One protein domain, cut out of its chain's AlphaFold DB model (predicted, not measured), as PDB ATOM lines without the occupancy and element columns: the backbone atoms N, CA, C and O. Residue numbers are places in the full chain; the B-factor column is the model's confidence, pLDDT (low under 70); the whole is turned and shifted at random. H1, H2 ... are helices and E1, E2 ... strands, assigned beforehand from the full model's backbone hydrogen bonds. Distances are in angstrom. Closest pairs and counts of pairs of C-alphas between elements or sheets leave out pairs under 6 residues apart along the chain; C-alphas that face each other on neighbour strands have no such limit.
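This is residues 3 to 80 and 108 to 143 of the 143 residues of the protein "MULE domain-containing protein" of Prunus persica (UniProt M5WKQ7). A small, twisted sheet of three strands lies between helices: H2 and the short H1 cover one face, and the long H3 runs along the strands over the other. The far end of H3, residues 136 to 141, sticks out with residues 142 and 143, and residues 75 to 80, of which 75 belongs to H2, stand free as well. The printed part has 114 residues, with three named helices and three named strands in the order H1 E1 E2 E3 H2 H3. The sheet, E1 - E2 - E3, is antiparallel and a meander, each strand the antiparallel neighbour of the one before; the class is mixed, helices and strands. The whole is compact, with a radius of gyration of the C-alphas of 15.0 A, and flat, spanning 48 by 37 by 19 A.

Residues 3 to 4 pair antiparallel with residues 51 to 52 of E3, residues 47 to 55. H1, residues 6 to 15, is on the sheet at a height of 8.6 A, over E3 and over E2, residues 33 to 42; its closest C-alphas to E3 are those of Cys 8 and Ile 50, 6.0 A. E1, residues 16 to 27, bends by 79 degrees at residue 19 and forms a hairpin with E2, with N 21 and O 39 within hydrogen-bond range at 2.7 A. E2 and E3 form a second hairpin, with N 36 and O 53 at 2.7 A; E3 bends by 61 degrees at residue 50. H2, residues 60 to 75, is on the sheet at a height of 9.8 A, slantwise to the strands at 40 degrees to E3 on the local plane; the closest C-alphas, of Gly 53 and Phe 66, are 6.4 A apart. H1 and H2 are close but not clearly touching, with C-alphas 9 and 74 closest at 7.7 A. H3, residues 117 to 141, is on the opposite face from H2, along the strands at 8 degrees to E3 on the local plane, at a height of 10.4 A; its closest C-alphas to E3 are those of Pro 49 and Leu 128, 7.4 A. In H1, H2 and H3 every O i to N i+4 pair is within hydrogen-bond range.

H1 begins at C-alpha 6, (266.046, 449.019, 387.071), and is 14.1 A long. E1 measures 27.9 A, E2 28.7 A and E3 22.7 A. H2 is 20.4 A long. H3, 36.2 A, ends at C-alpha 141, (253.827, 466.501, 403.384).

The C-alphas farthest apart, those of Ala 30 and Lys 143, are 48.7 A apart. Residues 81 to 107 are not printed, and C-alphas 80 and 108 are 31.1 A apart across the cut. Of the links that are printed whole, H1 to E1, E1 to E2, E2 to E3 and E3 to H2 are tight. The mean pLDDT of the printed part is 80.1; it is under 70 at residues 28 to 31, 76 to 80 and 138 to 143.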
ATOM      1  N   VAL A   3     276.644 447.479 388.107       88.50
ATOM      2  CA  VAL A   3     275.402 447.495 388.887       88.50
ATOM      3  C   VAL A   3     274.545 448.677 388.448       88.50
ATOM      4  O   VAL A   3     274.944 449.831 388.588       88.50
ATOM      5  N   CYS A   4     273.334 448.393 387.979       88.25
ATOM      6  CA  CYS A   4     272.302 449.382 387.675       88.25
ATOM      7  C   CYS A   4     270.964 448.848 388.187       88.25
ATOM      8  O   CYS A   4     270.553 447.743 387.831       88.25
ATOM      9  N   PHE A   5     270.292 449.606 389.053       82.56
ATOM     10  CA  PHE A   5     268.977 449.217 389.555       82.56
ATOM     11  C   PHE A   5     267.909 449.652 388.554       82.56
ATOM     12  O   PHE A   5     267.764 450.846 388.302       82.56
ATOM     13  N   ASP A   6     267.111 448.714 388.041       83.06
ATOM     14  CA  ASP A   6     266.046 449.019 387.071       83.06
ATOM     15  C   ASP A   6     265.065 450.102 387.572       83.06
ATOM     16  O   ASP A   6     264.655 450.990 386.827       83.06
ATOM     17  N   ALA A   7     264.759 450.110 388.872       81.12
ATOM     18  CA  ALA A   7     263.936 451.156 389.479       81.12
ATOM     19  C   ALA A   7     264.593 452.551 389.417       81.12
ATOM     20  O   ALA A   7     263.913 453.542 389.148       81.12
ATOM     21  N   CYS A   8     265.910 452.641 389.638       80.94
ATOM     22  CA  CYS A   8     266.662 453.884 389.447       80.94
ATOM     23  C   CYS A   8     266.702 454.260 387.964       80.94
ATOM     24  O   CYS A   8     266.594 455.442 387.638       80.94
ATOM     25  N   ARG A   9     266.779 453.258 387.076       82.88
ATOM     26  CA  ARG A   9     266.719 453.461 385.632       82.88
ATOM     27  C   ARG A   9     265.459 454.180 385.202       82.88
ATOM     28  O   ARG A   9     265.522 455.308 384.718       82.88
ATOM     29  N   ARG A  10     264.313 453.561 385.461       81.94
ATOM     30  CA  ARG A  10     263.005 454.122 385.118       81.94
ATOM     31  C   ARG A  10     262.754 455.458 385.809       81.94
ATOM     32  O   ARG A  10     262.406 456.424 385.142       81.94
ATOM     33  N   GLY A  11     263.059 455.561 387.105       79.31
ATOM     34  CA  GLY A  11     262.874 456.804 387.858       79.31
ATOM     35  C   GLY A  11     263.662 457.989 387.286       79.31
ATOM     36  O   GLY A  11     263.138 459.103 387.228       79.31
ATOM     37  N   PHE A  12     264.893 457.766 386.816       78.50
ATOM     38  CA  PHE A  12     265.657 458.817 386.145       78.50
ATOM     39  C   PHE A  12     265.026 459.225 384.811       78.50
ATOM     40  O   PHE A  12     264.893 460.417 384.545       78.50
ATOM     41  N   LEU A  13     264.619 458.252 383.991       78.56
ATOM     42  CA  LEU A  13     264.006 458.510 382.684       78.56
ATOM     43  C   LEU A  13     262.681 459.272 382.792       78.56
ATOM     44  O   LEU A  13     262.414 460.139 381.967       78.56
ATOM     45  N   GLU A  14     261.875 458.958 383.802       78.81
ATOM     46  CA  GLU A  14     260.534 459.522 383.978       78.81
ATOM     47  C   GLU A  14     260.542 460.908 384.637       78.81
ATOM     48  O   GLU A  14     259.647 461.711 384.381       78.81
ATOM     49  N   SER A  15     261.512 461.196 385.515       72.69
ATOM     50  CA  SER A  15     261.388 462.329 386.452       72.69
ATOM     51  C   SER A  15     262.659 463.143 386.705       72.69
ATOM     52  O   SER A  15     262.603 464.165 387.396       72.69
ATOM     53  N   CYS A  16     263.817 462.723 386.191       75.44
ATOM     54  CA  CYS A  16     265.078 463.426 386.423       75.44
ATOM     55  C   CYS A  16     265.487 464.297 385.230       75.44
ATOM     56  O   CYS A  16     265.071 464.094 384.091       75.44
ATOM     57  N   ARG A  17     266.343 465.287 385.494       75.50
ATOM     58  CA  ARG A  17     266.961 466.099 384.441       75.50
ATOM     59  C   ARG A  17     267.909 465.201 383.650       75.50
ATOM     60  O   ARG A  17     268.671 464.449 384.252       75.50
ATOM     61  N   THR A  18     267.930 465.323 382.325       75.94
ATOM     62  CA  THR A  18     268.797 464.541 381.419       75.94
ATOM     63  C   THR A  18     270.257 465.009 381.461       75.94
ATOM     64  O   THR A  18     270.867 465.325 380.441       75.94
ATOM     65  N   ILE A  19     270.808 465.112 382.665       77.00
ATOM     66  CA  ILE A  19     272.191 465.464 382.954       77.00
ATOM     67  C   ILE A  19     272.736 464.332 383.810       77.00
ATOM     68  O   ILE A  19     272.173 464.012 384.858       77.00
ATOM     69  N   VAL A  20     273.834 463.743 383.352       82.88
ATOM     70  CA  VAL A  20     274.560 462.699 384.070       82.88
ATOM     71  C   VAL A  20     276.009 463.118 384.244       82.88
ATOM     72  O   VAL A  20     276.565 463.856 383.427       82.88
ATOM     73  N   ARG A  21     276.624 462.649 385.322       84.94
ATOM     74  CA  ARG A  21     278.023 462.877 385.637       84.94
ATOM     75  C   ARG A  21     278.677 461.567 386.017       84.94
ATOM     76  O   ARG A  21     278.122 460.805 386.799       84.94
ATOM     77  N   PHE A  22     279.859 461.360 385.463       87.94
ATOM     78  CA  PHE A  22     280.701 460.207 385.717       87.94
ATOM     79  C   PHE A  22     281.831 460.605 386.659       87.94
ATOM     80  O   PHE A  22     282.376 461.702 386.519       87.94
ATOM     81  N   ASP A  23     282.163 459.734 387.606       88.31
ATOM     82  CA  ASP A  23     283.305 459.921 388.499       88.31
ATOM     83  C   ASP A  23     283.856 458.589 389.006       88.31
ATOM     84  O   ASP A  23     283.112 457.612 389.123       88.31
ATOM     85  N   GLY A  24     285.153 458.568 389.297       88.31
ATOM     86  CA  GLY A  24     285.875 457.423 389.839       88.31
ATOM     87  C   GLY A  24     286.405 457.732 391.234       88.31
ATOM     88  O   GLY A  24     286.901 458.824 391.498       88.31
ATOM     89  N   CYS A  25     286.317 456.773 392.153       86.38
ATOM     90  CA  CYS A  25     286.906 456.923 393.478       86.38
ATOM     91  C   CYS A  25     287.560 455.637 393.976       86.38
ATOM     92  O   CYS A  25     287.066 454.536 393.741       86.38
ATOM     93  N   PHE A  26     288.664 455.776 394.707       85.62
ATOM     94  CA  PHE A  26     289.360 454.631 395.282       85.62
ATOM     95  C   PHE A  26     288.528 453.958 396.378       85.62
ATOM     96  O   PHE A  26     288.055 454.616 397.316       85.62
ATOM     97  N   ILE A  27     288.410 452.636 396.286       83.12
ATOM     98  CA  ILE A  27     287.956 451.779 397.378       83.12
ATOM     99  C   ILE A  27     289.175 451.502 398.261       83.12
ATOM    100  O   ILE A  27     290.242 451.121 397.781       83.12
ATOM    101  N   LYS A  28     289.038 451.739 399.563       69.62
ATOM    102  CA  LYS A  28     290.094 451.484 400.542       69.62
ATOM    103  C   LYS A  28     289.930 450.031 401.006       69.62
ATOM    104  O   LYS A  28     288.866 449.634 401.439       69.62
ATOM    105  N   GLY A  29     290.934 449.177 400.892       66.75
ATOM    106  CA  GLY A  29     290.757 447.783 401.311       66.75
ATOM    107  C   GLY A  29     291.866 446.872 400.827       66.75
ATOM    108  O   GLY A  29     292.812 447.325 400.192       66.75
ATOM    109  N   ALA A  30     291.735 445.577 401.125       61.75
ATOM    110  CA  ALA A  30     292.721 444.563 400.745       61.75
ATOM    111  C   ALA A  30     292.913 444.445 399.220       61.75
ATOM    112  O   ALA A  30     293.982 444.052 398.764       61.75
ATOM    113  N   HIS A  31     291.895 444.820 398.442       66.38
ATOM    114  CA  HIS A  31     291.962 444.892 396.988       66.38
ATOM    115  C   HIS A  31     291.944 446.356 396.552       66.38
ATOM    116  O   HIS A  31     290.931 447.045 396.706       66.38
ATOM    117  N   LEU A  32     293.068 446.818 396.003       70.44
ATOM    118  CA  LEU A  32     293.157 448.102 395.317       70.44
ATOM    119  C   LEU A  32     292.176 448.066 394.142       70.44
ATOM    120  O   LEU A  32     292.356 447.294 393.207       70.44
ATOM    121  N   SER A  33     291.092 448.827 394.248       83.12
ATOM    122  CA  SER A  33     290.043 448.890 393.233       83.12
ATOM    123  C   SER A  33     289.459 450.297 393.153       83.12
ATOM    124  O   SER A  33     289.538 451.085 394.104       83.12
ATOM    125  N   GLN A  34     288.865 450.615 392.007       88.62
ATOM    126  CA  GLN A  34     288.136 451.849 391.757       88.62
ATOM    127  C   GLN A  34     286.635 451.554 391.720       88.62
ATOM    128  O   GLN A  34     286.176 450.620 391.057       88.62
ATOM    129  N   LEU A  35     285.857 452.403 392.382       88.94
ATOM    130  CA  LEU A  35     284.426 452.515 392.165       88.94
ATOM    131  C   LEU A  35     284.179 453.635 391.153       88.94
ATOM    132  O   LEU A  35     284.315 454.814 391.480       88.94
ATOM    133  N   LEU A  36     283.797 453.252 389.940       91.56
ATOM    134  CA  LEU A  36     283.238 454.133 388.924       91.56
ATOM    135  C   LEU A  36     281.750 454.331 389.196       91.56
ATOM    136  O   LEU A  36     281.029 453.413 389.591       91.56
ATOM    137  N   THR A  37     281.275 455.547 389.001       88.94
ATOM    138  CA  THR A  37     279.923 455.948 389.368       88.94
ATOM    139  C   THR A  37     279.359 456.840 388.285       88.94
ATOM    140  O   THR A  37     280.076 457.644 387.690       88.94
ATOM    141  N   VAL A  38     278.062 456.702 388.031       88.12
ATOM    142  CA  VAL A  38     277.298 457.682 387.272       88.12
ATOM    143  C   VAL A  38     276.137 458.171 388.123       88.12
ATOM    144  O   VAL A  38     275.370 457.387 388.688       88.12
ATOM    145  N   VAL A  39     276.041 459.489 388.250       86.25
ATOM    146  CA  VAL A  39     275.022 460.185 389.034       86.25
ATOM    147  C   VAL A  39     274.304 461.194 388.153       86.25
ATOM    148  O   VAL A  39     274.909 461.851 387.313       86.25
ATOM    149  N   GLY A  40     273.005 461.327 388.347       83.19
ATOM    150  CA  GLY A  40     272.172 462.344 387.732       83.19
ATOM    151  C   GLY A  40     271.606 463.310 388.756       83.19
ATOM    152  O   GLY A  40     272.018 463.340 389.919       83.19
ATOM    153  N   ILE A  41     270.635 464.101 388.313       79.31
ATOM    154  CA  ILE A  41     269.985 465.119 389.135       79.31
ATOM    155  C   ILE A  41     268.482 464.972 388.978       79.31
ATOM    156  O   ILE A  41     267.960 465.028 387.864       79.31
ATOM    157  N   ASN A  42     267.782 464.789 390.092       79.81
ATOM    158  CA  ASN A  42     266.328 464.694 390.076       79.81
ATOM    159  C   ASN A  42     265.656 466.070 389.921       79.81
ATOM    160  O   ASN A  42     266.314 467.114 389.943       79.81
ATOM    161  N   ALA A  43     264.329 466.081 389.761       75.75
ATOM    162  CA  ALA A  43     263.544 467.315 389.648       75.75
ATOM    163  C   ALA A  43     263.757 468.293 390.824       75.75
ATOM    164  O   ALA A  43     263.727 469.505 390.627       75.75
ATOM    165  N   ASN A  44     264.070 467.775 392.015       76.06
ATOM    166  CA  ASN A  44     264.293 468.543 393.243       76.06
ATOM    167  C   ASN A  44     265.759 468.993 393.427       76.06
ATOM    168  O   ASN A  44     266.187 469.244 394.551       76.06
ATOM    169  N   ASN A  45     266.558 469.044 392.352       74.88
ATOM    170  CA  ASN A  45     267.996 469.365 392.372       74.88
ATOM    171  C   ASN A  45     268.848 468.449 393.279       74.88
ATOM    172  O   ASN A  45     269.980 468.773 393.633       74.88
ATOM    173  N   GLY A  46     268.326 467.282 393.650       76.88
ATOM    174  CA  GLY A  46     269.040 466.289 394.432       76.88
ATOM    175  C   GLY A  46     269.852 465.349 393.545       76.88
ATOM    176  O   GLY A  46     269.368 464.886 392.514       76.88
ATOM    177  N   ILE A  47     271.061 465.001 393.997       79.75
ATOM    178  CA  ILE A  47     271.863 463.905 393.422       79.75
ATOM    179  C   ILE A  47     271.021 462.626 393.334       79.75
ATOM    180  O   ILE A  47     270.420 462.191 394.316       79.75
ATOM    181  N   PHE A  48     271.010 461.996 392.171       80.25
ATOM    182  CA  PHE A  48     270.290 460.760 391.918       80.25
ATOM    183  C   PHE A  48     271.281 459.720 391.391       80.25
ATOM    184  O   PHE A  48     271.699 459.832 390.243       80.25
ATOM    185  N   PRO A  49     271.733 458.747 392.195       81.69
ATOM    186  CA  PRO A  49     272.677 457.748 391.707       81.69
ATOM    187  C   PRO A  49     272.025 456.839 390.664       81.69
ATOM    188  O   PRO A  49     270.874 456.434 390.822       81.69
ATOM    189  N   ILE A  50     272.766 456.550 389.596       85.94
ATOM    190  CA  ILE A  50     272.237 455.880 388.412       85.94
ATOM    191  C   ILE A  50     272.812 454.466 388.272       85.94
ATOM    192  O   ILE A  50     272.059 453.493 388.264       85.94
ATOM    193  N   ALA A  51     274.137 454.349 388.180       89.25
ATOM    194  CA  ALA A  51     274.826 453.069 388.052       89.25
ATOM    195  C   ALA A  51     276.242 453.130 388.640       89.25
ATOM    196  O   ALA A  51     276.814 454.207 388.842       89.25
ATOM    197  N   PHE A  52     276.797 451.952 388.906       88.94
ATOM    198  CA  PHE A  52     278.094 451.755 389.540       88.94
ATOM    199  C   PHE A  52     278.897 450.695 388.790       88.94
ATOM    200  O   PHE A  52     278.351 449.679 388.363       88.94
ATOM    201  N   GLY A  53     280.197 450.913 388.663       91.12
ATOM    202  CA  GLY A  53     281.153 449.958 388.126       91.12
ATOM    203  C   GLY A  53     282.265 449.748 389.138       91.12
ATOM    204  O   GLY A  53     282.837 450.714 389.622       91.12
ATOM    205  N   VAL A  54     282.585 448.503 389.469       89.81
ATOM    206  CA  VAL A  54     283.799 448.197 390.233       89.81
ATOM    207  C   VAL A  54     284.823 447.579 389.305       89.81
ATOM    208  O   VAL A  54     284.526 446.581 388.633       89.81
ATOM    209  N   VAL A  55     285.996 448.205 389.278       90.38
ATOM    210  CA  VAL A  55     287.131 447.878 388.415       90.38
ATOM    211  C   VAL A  55     288.402 447.811 389.256       90.38
ATOM    212  O   VAL A  55     288.483 448.432 390.312       90.38
ATOM    213  N   GLU A  56     289.397 447.050 388.816       87.81
ATOM    214  CA  GLU A  56     290.662 446.921 389.554       87.81
ATOM    215  C   GLU A  56     291.528 448.179 389.419       87.81
ATOM    216  O   GLU A  56     292.171 448.603 390.374       87.81
ATOM    217  N   ILE A  57     291.510 448.809 388.243       87.06
ATOM    218  CA  ILE A  57     292.345 449.967 387.918       87.06
ATOM    219  C   ILE A  57     291.497 450.993 387.168       87.06
ATOM    220  O   ILE A  57     290.703 450.642 386.298       87.06
ATOM    221  N   GLU A  58     291.692 452.276 387.457       88.81
ATOM    222  CA  GLU A  58     291.143 453.345 386.630       88.81
ATOM    223  C   GLU A  58     292.024 453.577 385.401       88.81
ATOM    224  O   GLU A  58     293.007 454.316 385.430       88.81
ATOM    225  N   ASN A  59     291.673 452.916 384.303       91.25
ATOM    226  CA  ASN A  59     292.324 453.090 383.013       91.25
ATOM    227  C   ASN A  59     291.290 453.321 381.901       91.25
ATOM    228  O   ASN A  59     290.075 453.276 382.119       91.25
ATOM    229  N   ARG A  60     291.782 453.581 380.686       92.56
ATOM    230  CA  ARG A  60     290.931 453.854 379.525       92.56
ATOM    231  C   ARG A  60     289.971 452.703 379.225       92.56
ATOM    232  O   ARG A  60     288.818 452.971 378.928       92.56
ATOM    233  N   GLU A  61     290.425 451.458 379.310       94.31
ATOM    234  CA  GLU A  61     289.605 450.281 378.996       94.31
ATOM    235  C   GLU A  61     288.455 450.112 379.990       94.31
ATOM    236  O   GLU A  61     287.317 449.896 379.586       94.31
ATOM    237  N   CYS A  62     288.724 450.310 381.282       92.75
ATOM    238  CA  CYS A  62     287.712 450.267 382.333       92.75
ATOM    239  C   CYS A  62     286.654 451.362 382.151       92.75
ATOM    240  O   CYS A  62     285.462 451.107 382.318       92.75
ATOM    241  N   TRP A  63     287.078 452.571 381.774       93.44
ATOM    242  CA  TRP A  63     286.162 453.663 381.450       93.44
ATOM    243  C   TRP A  63     285.347 453.386 380.187       93.44
ATOM    244  O   TRP A  63     284.139 453.607 380.202       93.44
ATOM    245  N   THR A  64     285.975 452.876 379.124       92.81
ATOM    246  CA  THR A  64     285.281 452.473 377.892       92.81
ATOM    247  C   THR A  64     284.207 451.437 378.204       92.81
ATOM    248  O   THR A  64     283.039 451.684 377.927       92.81
ATOM    249  N   TRP A  65     284.570 450.352 378.892       94.31
ATOM    250  CA  TRP A  65     283.636 449.303 379.297       94.31
ATOM    251  C   TRP A  65     282.467 449.847 380.132       94.31
ATOM    252  O   TRP A  65     281.311 449.479 379.915       94.31
ATOM    253  N   PHE A  66     282.739 450.745 381.086       93.69
ATOM    254  CA  PHE A  66     281.696 451.326 381.931       93.69
ATOM    255  C   PHE A  66     280.739 452.230 381.141       93.69
ATOM    256  O   PHE A  66     279.528 452.200 381.373       93.69
ATOM    257  N   LEU A  67     281.272 453.017 380.204       90.75
ATOM    258  CA  LEU A  67     280.493 453.893 379.330       90.75
ATOM    259  C   LEU A  67     279.658 453.102 378.323       90.75
ATOM    260  O   LEU A  67     278.505 453.460 378.106       90.75
ATOM    261  N   GLU A  68     280.203 452.030 377.751       89.88
ATOM    262  CA  GLU A  68     279.482 451.118 376.856       89.88
ATOM    263  C   GLU A  68     278.346 450.416 377.603       89.88
ATOM    264  O   GLU A  68     277.194 450.530 377.194       89.88
ATOM    265  N   SER A  69     278.632 449.847 378.782       91.25
ATOM    266  CA  SER A  69     277.615 449.221 379.645       91.25
ATOM    267  C   SER A  69     276.495 450.199 380.019       91.25
ATOM    268  O   SER A  69     275.318 449.843 380.077       91.25
ATOM    269  N   PHE A  70     276.847 451.460 380.296       88.44
ATOM    270  CA  PHE A  70     275.859 452.508 380.516       88.44
ATOM    271  C   PHE A  70     275.081 452.819 379.234       88.44
ATOM    272  O   PHE A  70     273.861 452.910 379.282       88.44
ATOM    273  N   SER A  71     275.755 452.971 378.097       84.62
ATOM    274  CA  SER A  71     275.134 453.326 376.823       84.62
ATOM    275  C   SER A  71     274.122 452.289 376.351       84.62
ATOM    276  O   SER A  71     273.011 452.671 376.000       84.62
ATOM    277  N   GLU A  72     274.464 451.005 376.396       82.69
ATOM    278  CA  GLU A  72     273.553 449.905 376.051       82.69
ATOM    279  C   GLU A  72     272.273 449.990 376.895       82.69
ATOM    280  O   GLU A  72     271.158 450.098 376.399       82.69
ATOM    281  N   LEU A  73     272.418 450.117 378.213       78.88
ATOM    282  CA  LEU A  73     271.253 450.134 379.097       78.88
ATOM    283  C   LEU A  73     270.446 451.444 379.045       78.88
ATOM    284  O   LEU A  73     269.258 451.445 379.387       78.88
ATOM    285  N   TRP A  74     271.052 452.574 378.671       74.12
ATOM    286  CA  TRP A  74     270.457 453.907 378.858       74.12
ATOM    287  C   TRP A  74     270.204 454.718 377.593       74.12
ATOM    288  O   TRP A  74     269.394 455.658 377.637       74.12
ATOM    289  N   LEU A  75     270.928 454.430 376.516       70.50
ATOM    290  CA  LEU A  75     271.049 455.292 375.342       70.50
ATOM    291  C   LEU A  75     270.637 454.603 374.036       70.50
ATOM    292  O   LEU A  75     270.534 455.315 373.042       70.50
ATOM    293  N   GLU A  76     270.340 453.296 374.034       65.56
ATOM    294  CA  GLU A  76     269.905 452.549 372.835       65.56
ATOM    295  C   GLU A  76     268.768 453.248 372.065       65.56
ATOM    296  O   GLU A  76     268.832 453.356 370.843       65.56
ATOM    297  N   ASP A  77     267.802 453.848 372.769       67.06
ATOM    298  CA  ASP A  77     266.661 454.536 372.145       67.06
ATOM    299  C   ASP A  77     266.870 456.047 371.915       67.06
ATOM    300  O   ASP A  77     265.956 456.743 371.461       67.06
ATOM    301  N   ARG A  78     268.033 456.618 372.273       67.69
ATOM    302  CA  ARG A  78     268.229 458.081 372.291       67.69
ATOM    303  C   ARG A  78     269.348 458.554 371.361       67.69
ATOM    304  O   ARG A  78     270.507 458.197 371.564       67.69
ATOM    305  N   PRO A  79     269.058 459.480 370.422       65.44
ATOM    306  CA  PRO A  79     270.078 460.064 369.555       65.44
ATOM    307  C   PRO A  79     271.219 460.700 370.353       65.44
ATOM    308  O   PRO A  79     270.958 461.438 371.309       65.44
ATOM    309  N   ALA A  80     272.464 460.492 369.906       64.38
ATOM    310  CA  ALA A  80     273.677 461.050 370.518       64.38
ATOM    311  C   ALA A  80     273.620 462.568 370.748       64.38
ATOM    312  O   ALA A  80     274.198 463.081 371.707       64.38
ATOM    313  N   ALA A 108     279.182 460.831 400.792       75.75
ATOM    314  CA  ALA A 108     278.096 459.980 401.288       75.75
ATOM    315  C   ALA A 108     278.470 458.490 401.385       75.75
ATOM    316  O   ALA A 108     277.862 457.750 402.157       75.75
ATOM    317  N   ILE A 109     279.461 458.046 400.610       76.19
ATOM    318  CA  ILE A 109     279.919 456.652 400.592       76.19
ATOM    319  C   ILE A 109     281.258 456.454 401.308       76.19
ATOM    320  O   ILE A 109     281.764 455.334 401.337       76.19
ATOM    321  N   LEU A 110     281.841 457.513 401.876       81.44
ATOM    322  CA  LEU A 110     283.204 457.515 402.408       81.44
ATOM    323  C   LEU A 110     283.431 456.418 403.458       81.44
ATOM    324  O   LEU A 110     284.431 455.709 403.385       81.44
ATOM    325  N   GLU A 111     282.482 456.235 404.376       78.44
ATOM    326  CA  GLU A 111     282.532 455.211 405.433       78.44
ATOM    327  C   GLU A 111     282.328 453.780 404.927       78.44
ATOM    328  O   GLU A 111     282.621 452.819 405.629       78.44
ATOM    329  N   ALA A 112     281.762 453.618 403.730       79.25
ATOM    330  CA  ALA A 112     281.603 452.305 403.122       79.25
ATOM    331  C   ALA A 112     282.885 451.873 402.403       79.25
ATOM    332  O   ALA A 112     283.106 450.680 402.230       79.25
ATOM    333  N   ARG A 113     283.728 452.825 401.982       80.19
ATOM    334  CA  ARG A 113     284.868 452.562 401.095       80.19
ATOM    335  C   ARG A 113     285.922 451.650 401.683       80.19
ATOM    336  O   ARG A 113     286.660 451.109 400.883       80.19
ATOM    337  N   ASP A 114     286.022 451.524 403.005       80.94
ATOM    338  CA  ASP A 114     286.967 450.629 403.680       80.94
ATOM    339  C   ASP A 114     286.435 449.186 403.846       80.94
ATOM    340  O   ASP A 114     287.090 448.334 404.449       80.94
ATOM    341  N   LYS A 115     285.214 448.914 403.362       82.94
ATOM    342  CA  LYS A 115     284.499 447.647 403.549       82.94
ATOM    343  C   LYS A 115     284.580 446.753 402.308       82.94
ATOM    344  O   LYS A 115     284.839 447.236 401.206       82.94
ATOM    345  N   PRO A 116     284.297 445.444 402.449       83.62
ATOM    346  CA  PRO A 116     284.160 444.555 401.304       83.62
ATOM    347  C   PRO A 116     283.147 445.079 400.281       83.62
ATOM    348  O   PRO A 116     282.131 445.683 400.630       83.62
ATOM    349  N   ILE A 117     283.397 444.777 399.008       80.62
ATOM    350  CA  ILE A 117     282.605 445.250 397.867       80.62
ATOM    351  C   ILE A 117     281.098 444.988 398.020       80.62
ATOM    352  O   ILE A 117     280.280 445.856 397.724       80.62
ATOM    353  N   LEU A 118     280.726 443.824 398.560       82.94
ATOM    354  CA  LEU A 118     279.332 443.459 398.813       82.94
ATOM    355  C   LEU A 118     278.685 444.393 399.840       82.94
ATOM    356  O   LEU A 118     277.554 444.829 399.653       82.94
ATOM    357  N   THR A 119     279.424 444.763 400.885       84.62
ATOM    358  CA  THR A 119     278.967 445.709 401.905       84.62
ATOM    359  C   THR A 119     278.811 447.116 401.331       84.62
ATOM    360  O   THR A 119     277.860 447.813 401.684       84.62
ATOM    361  N   ILE A 120     279.701 447.536 400.424       82.00
ATOM    362  CA  ILE A 120     279.565 448.812 399.705       82.00
ATOM    363  C   ILE A 120     278.279 448.815 398.882       82.00
ATOM    364  O   ILE A 120     277.479 449.741 399.005       82.00
ATOM    365  N   LEU A 121     278.045 447.768 398.086       80.56
ATOM    366  CA  LEU A 121     276.842 447.651 397.262       80.56
ATOM    367  C   LEU A 121     275.561 447.618 398.097       80.56
ATOM    368  O   LEU A 121     274.578 448.268 397.745       80.56
ATOM    369  N   GLU A 122     275.567 446.905 399.220       85.19
ATOM    370  CA  GLU A 122     274.424 446.867 400.127       85.19
ATOM    371  C   GLU A 122     274.155 448.236 400.766       85.19
ATOM    372  O   GLU A 122     273.007 448.687 400.805       85.19
ATOM    373  N   ARG A 123     275.202 448.944 401.206       83.19
ATOM    374  CA  ARG A 123     275.081 450.308 401.738       83.19
ATOM    375  C   ARG A 123     274.568 451.281 400.685       83.19
ATOM    376  O   ARG A 123     273.685 452.077 400.993       83.19
ATOM    377  N   LEU A 124     275.053 451.184 399.448       80.25
ATOM    378  CA  LEU A 124     274.564 451.969 398.312       80.25
ATOM    379  C   LEU A 124     273.083 451.699 398.039       80.25
ATOM    380  O   LEU A 124     272.303 452.642 397.907       80.25
ATOM    381  N   ARG A 125     272.678 450.424 398.017       82.81
ATOM    382  CA  ARG A 125     271.279 450.016 397.853       82.81
ATOM    383  C   ARG A 125     270.402 450.600 398.962       82.81
ATOM    384  O   ARG A 125     269.375 451.208 398.674       82.81
ATOM    385  N   ASN A 126     270.810 450.458 400.221       84.56
ATOM    386  CA  ASN A 126     270.047 450.956 401.368       84.56
ATOM    387  C   ASN A 126     269.967 452.490 401.373       84.56
ATOM    388  O   ASN A 126     268.890 453.046 401.577       84.56
ATOM    389  N   TYR A 127     271.075 453.175 401.078       80.75
ATOM    390  CA  TYR A 127     271.119 454.628 400.923       80.75
ATOM    391  C   TYR A 127     270.132 455.110 399.854       80.75
ATOM    392  O   TYR A 127     269.340 456.020 400.104       80.75
ATOM    393  N   LEU A 128     270.141 454.467 398.683       78.06
ATOM    394  CA  LEU A 128     269.227 454.759 397.582       78.06
ATOM    395  C   LEU A 128     267.766 454.568 397.985       78.06
ATOM    396  O   LEU A 128     266.961 455.485 397.817       78.06
ATOM    397  N   MET A 129     267.431 453.413 398.563       80.12
ATOM    398  CA  MET A 129     266.063 453.096 398.975       80.12
ATOM    399  C   MET A 129     265.538 454.081 400.028       80.12
ATOM    400  O   MET A 129     264.436 454.610 399.873       80.12
ATOM    401  N   LEU A 130     266.339 454.394 401.053       82.06
ATOM    402  CA  LEU A 130     265.974 455.365 402.090       82.06
ATOM    403  C   LEU A 130     265.814 456.775 401.523       82.06
ATOM    404  O   LEU A 130     264.886 457.495 401.890       82.06
ATOM    405  N   ARG A 131     266.696 457.182 400.607       76.56
ATOM    406  CA  ARG A 131     266.613 458.498 399.971       76.56
ATOM    407  C   ARG A 131     265.360 458.623 399.109       76.56
ATOM    408  O   ARG A 131     264.676 459.639 399.199       76.56
ATOM    409  N   MET A 132     265.039 457.605 398.313       74.62
ATOM    410  CA  MET A 132     263.810 457.579 397.515       74.62
ATOM    411  C   MET A 132     262.560 457.602 398.406       74.62
ATOM    412  O   MET A 132     261.612 458.317 398.092       74.62
ATOM    413  N   ALA A 133     262.563 456.883 399.534       78.31
ATOM    414  CA  ALA A 133     261.465 456.908 400.501       78.31
ATOM    415  C   ALA A 133     261.262 458.305 401.114       78.31
ATOM    416  O   ALA A 133     260.171 458.858 400.998       78.31
ATOM    417  N   ARG A 134     262.326 458.929 401.637       78.75
ATOM    418  CA  ARG A 134     262.266 460.291 402.203       78.75
ATOM    419  C   ARG A 134     261.780 461.330 401.194       78.75
ATOM    420  O   ARG A 134     261.036 462.236 401.544       78.75
ATOM    421  N   GLN A 135     262.200 461.222 399.932       70.69
ATOM    422  CA  GLN A 135     261.745 462.138 398.879       70.69
ATOM    423  C   GLN A 135     260.245 461.983 398.584       70.69
ATOM    424  O   GLN A 135     259.584 462.988 398.342       70.69
ATOM    425  N   ARG A 136     259.695 460.760 398.650       71.06
ATOM    426  CA  ARG A 136     258.243 460.533 398.535       71.06
ATOM    427  C   ARG A 136     257.475 461.123 399.718       71.06
ATOM    428  O   ARG A 136     256.450 461.758 399.503       71.06
ATOM    429  N   GLU A 137     257.981 460.957 400.937       74.50
ATOM    430  CA  GLU A 137     257.370 461.523 402.149       74.50
ATOM    431  C   GLU A 137     257.343 463.054 402.110       74.50
ATOM    432  O   GLU A 137     256.293 463.647 402.334       74.50
ATOM    433  N   MET A 138     258.456 463.698 401.737       65.69
ATOM    434  CA  MET A 138     258.521 465.162 401.630       65.69
ATOM    435  C   MET A 138     257.523 465.722 400.609       65.69
ATOM    436  O   MET A 138     256.888 466.740 400.873       65.69
ATOM    437  N   GLN A 139     257.344 465.043 399.469       59.59
ATOM    438  CA  GLN A 139     256.328 465.421 398.480       59.59
ATOM    439  C   GLN A 139     254.899 465.240 399.005       59.59
ATOM    440  O   GLN A 139     254.019 466.014 398.641       59.59
ATOM    441  N   TRP A 140     254.659 464.229 399.845       54.72
ATOM    442  CA  TRP A 140     253.357 464.006 400.471       54.72
ATOM    443  C   TRP A 140     253.037 465.074 401.521       54.72
ATOM    444  O   TRP A 140     251.927 465.582 401.544       54.72
ATOM    445  N   THR A 141     254.011 465.468 402.345       57.53
ATOM    446  CA  THR A 141     253.827 466.501 403.384       57.53
ATOM    447  C   THR A 141     253.692 467.930 402.849       57.53
ATOM    448  O   THR A 141     253.353 468.828 403.611       57.53
ATOM    449  N   GLN A 142     253.998 468.159 401.569       50.72
ATOM    450  CA  GLN A 142     253.851 469.458 400.899       50.72
ATOM    451  C   GLN A 142     252.546 469.591 400.089       50.72
ATOM    452  O   GLN A 142     252.339 470.627 399.459       50.72
ATOM    453  N   LYS A 143     251.692 468.561 400.085       45.53
ATOM    454  CA  LYS A 143     250.330 468.599 399.536       45.53
ATOM    455  C   LYS A 143     249.313 468.809 400.648       45.53
ATOM    456  O   LYS A 143     248.298 469.471 400.352       45.53
TER     457      LYS A 143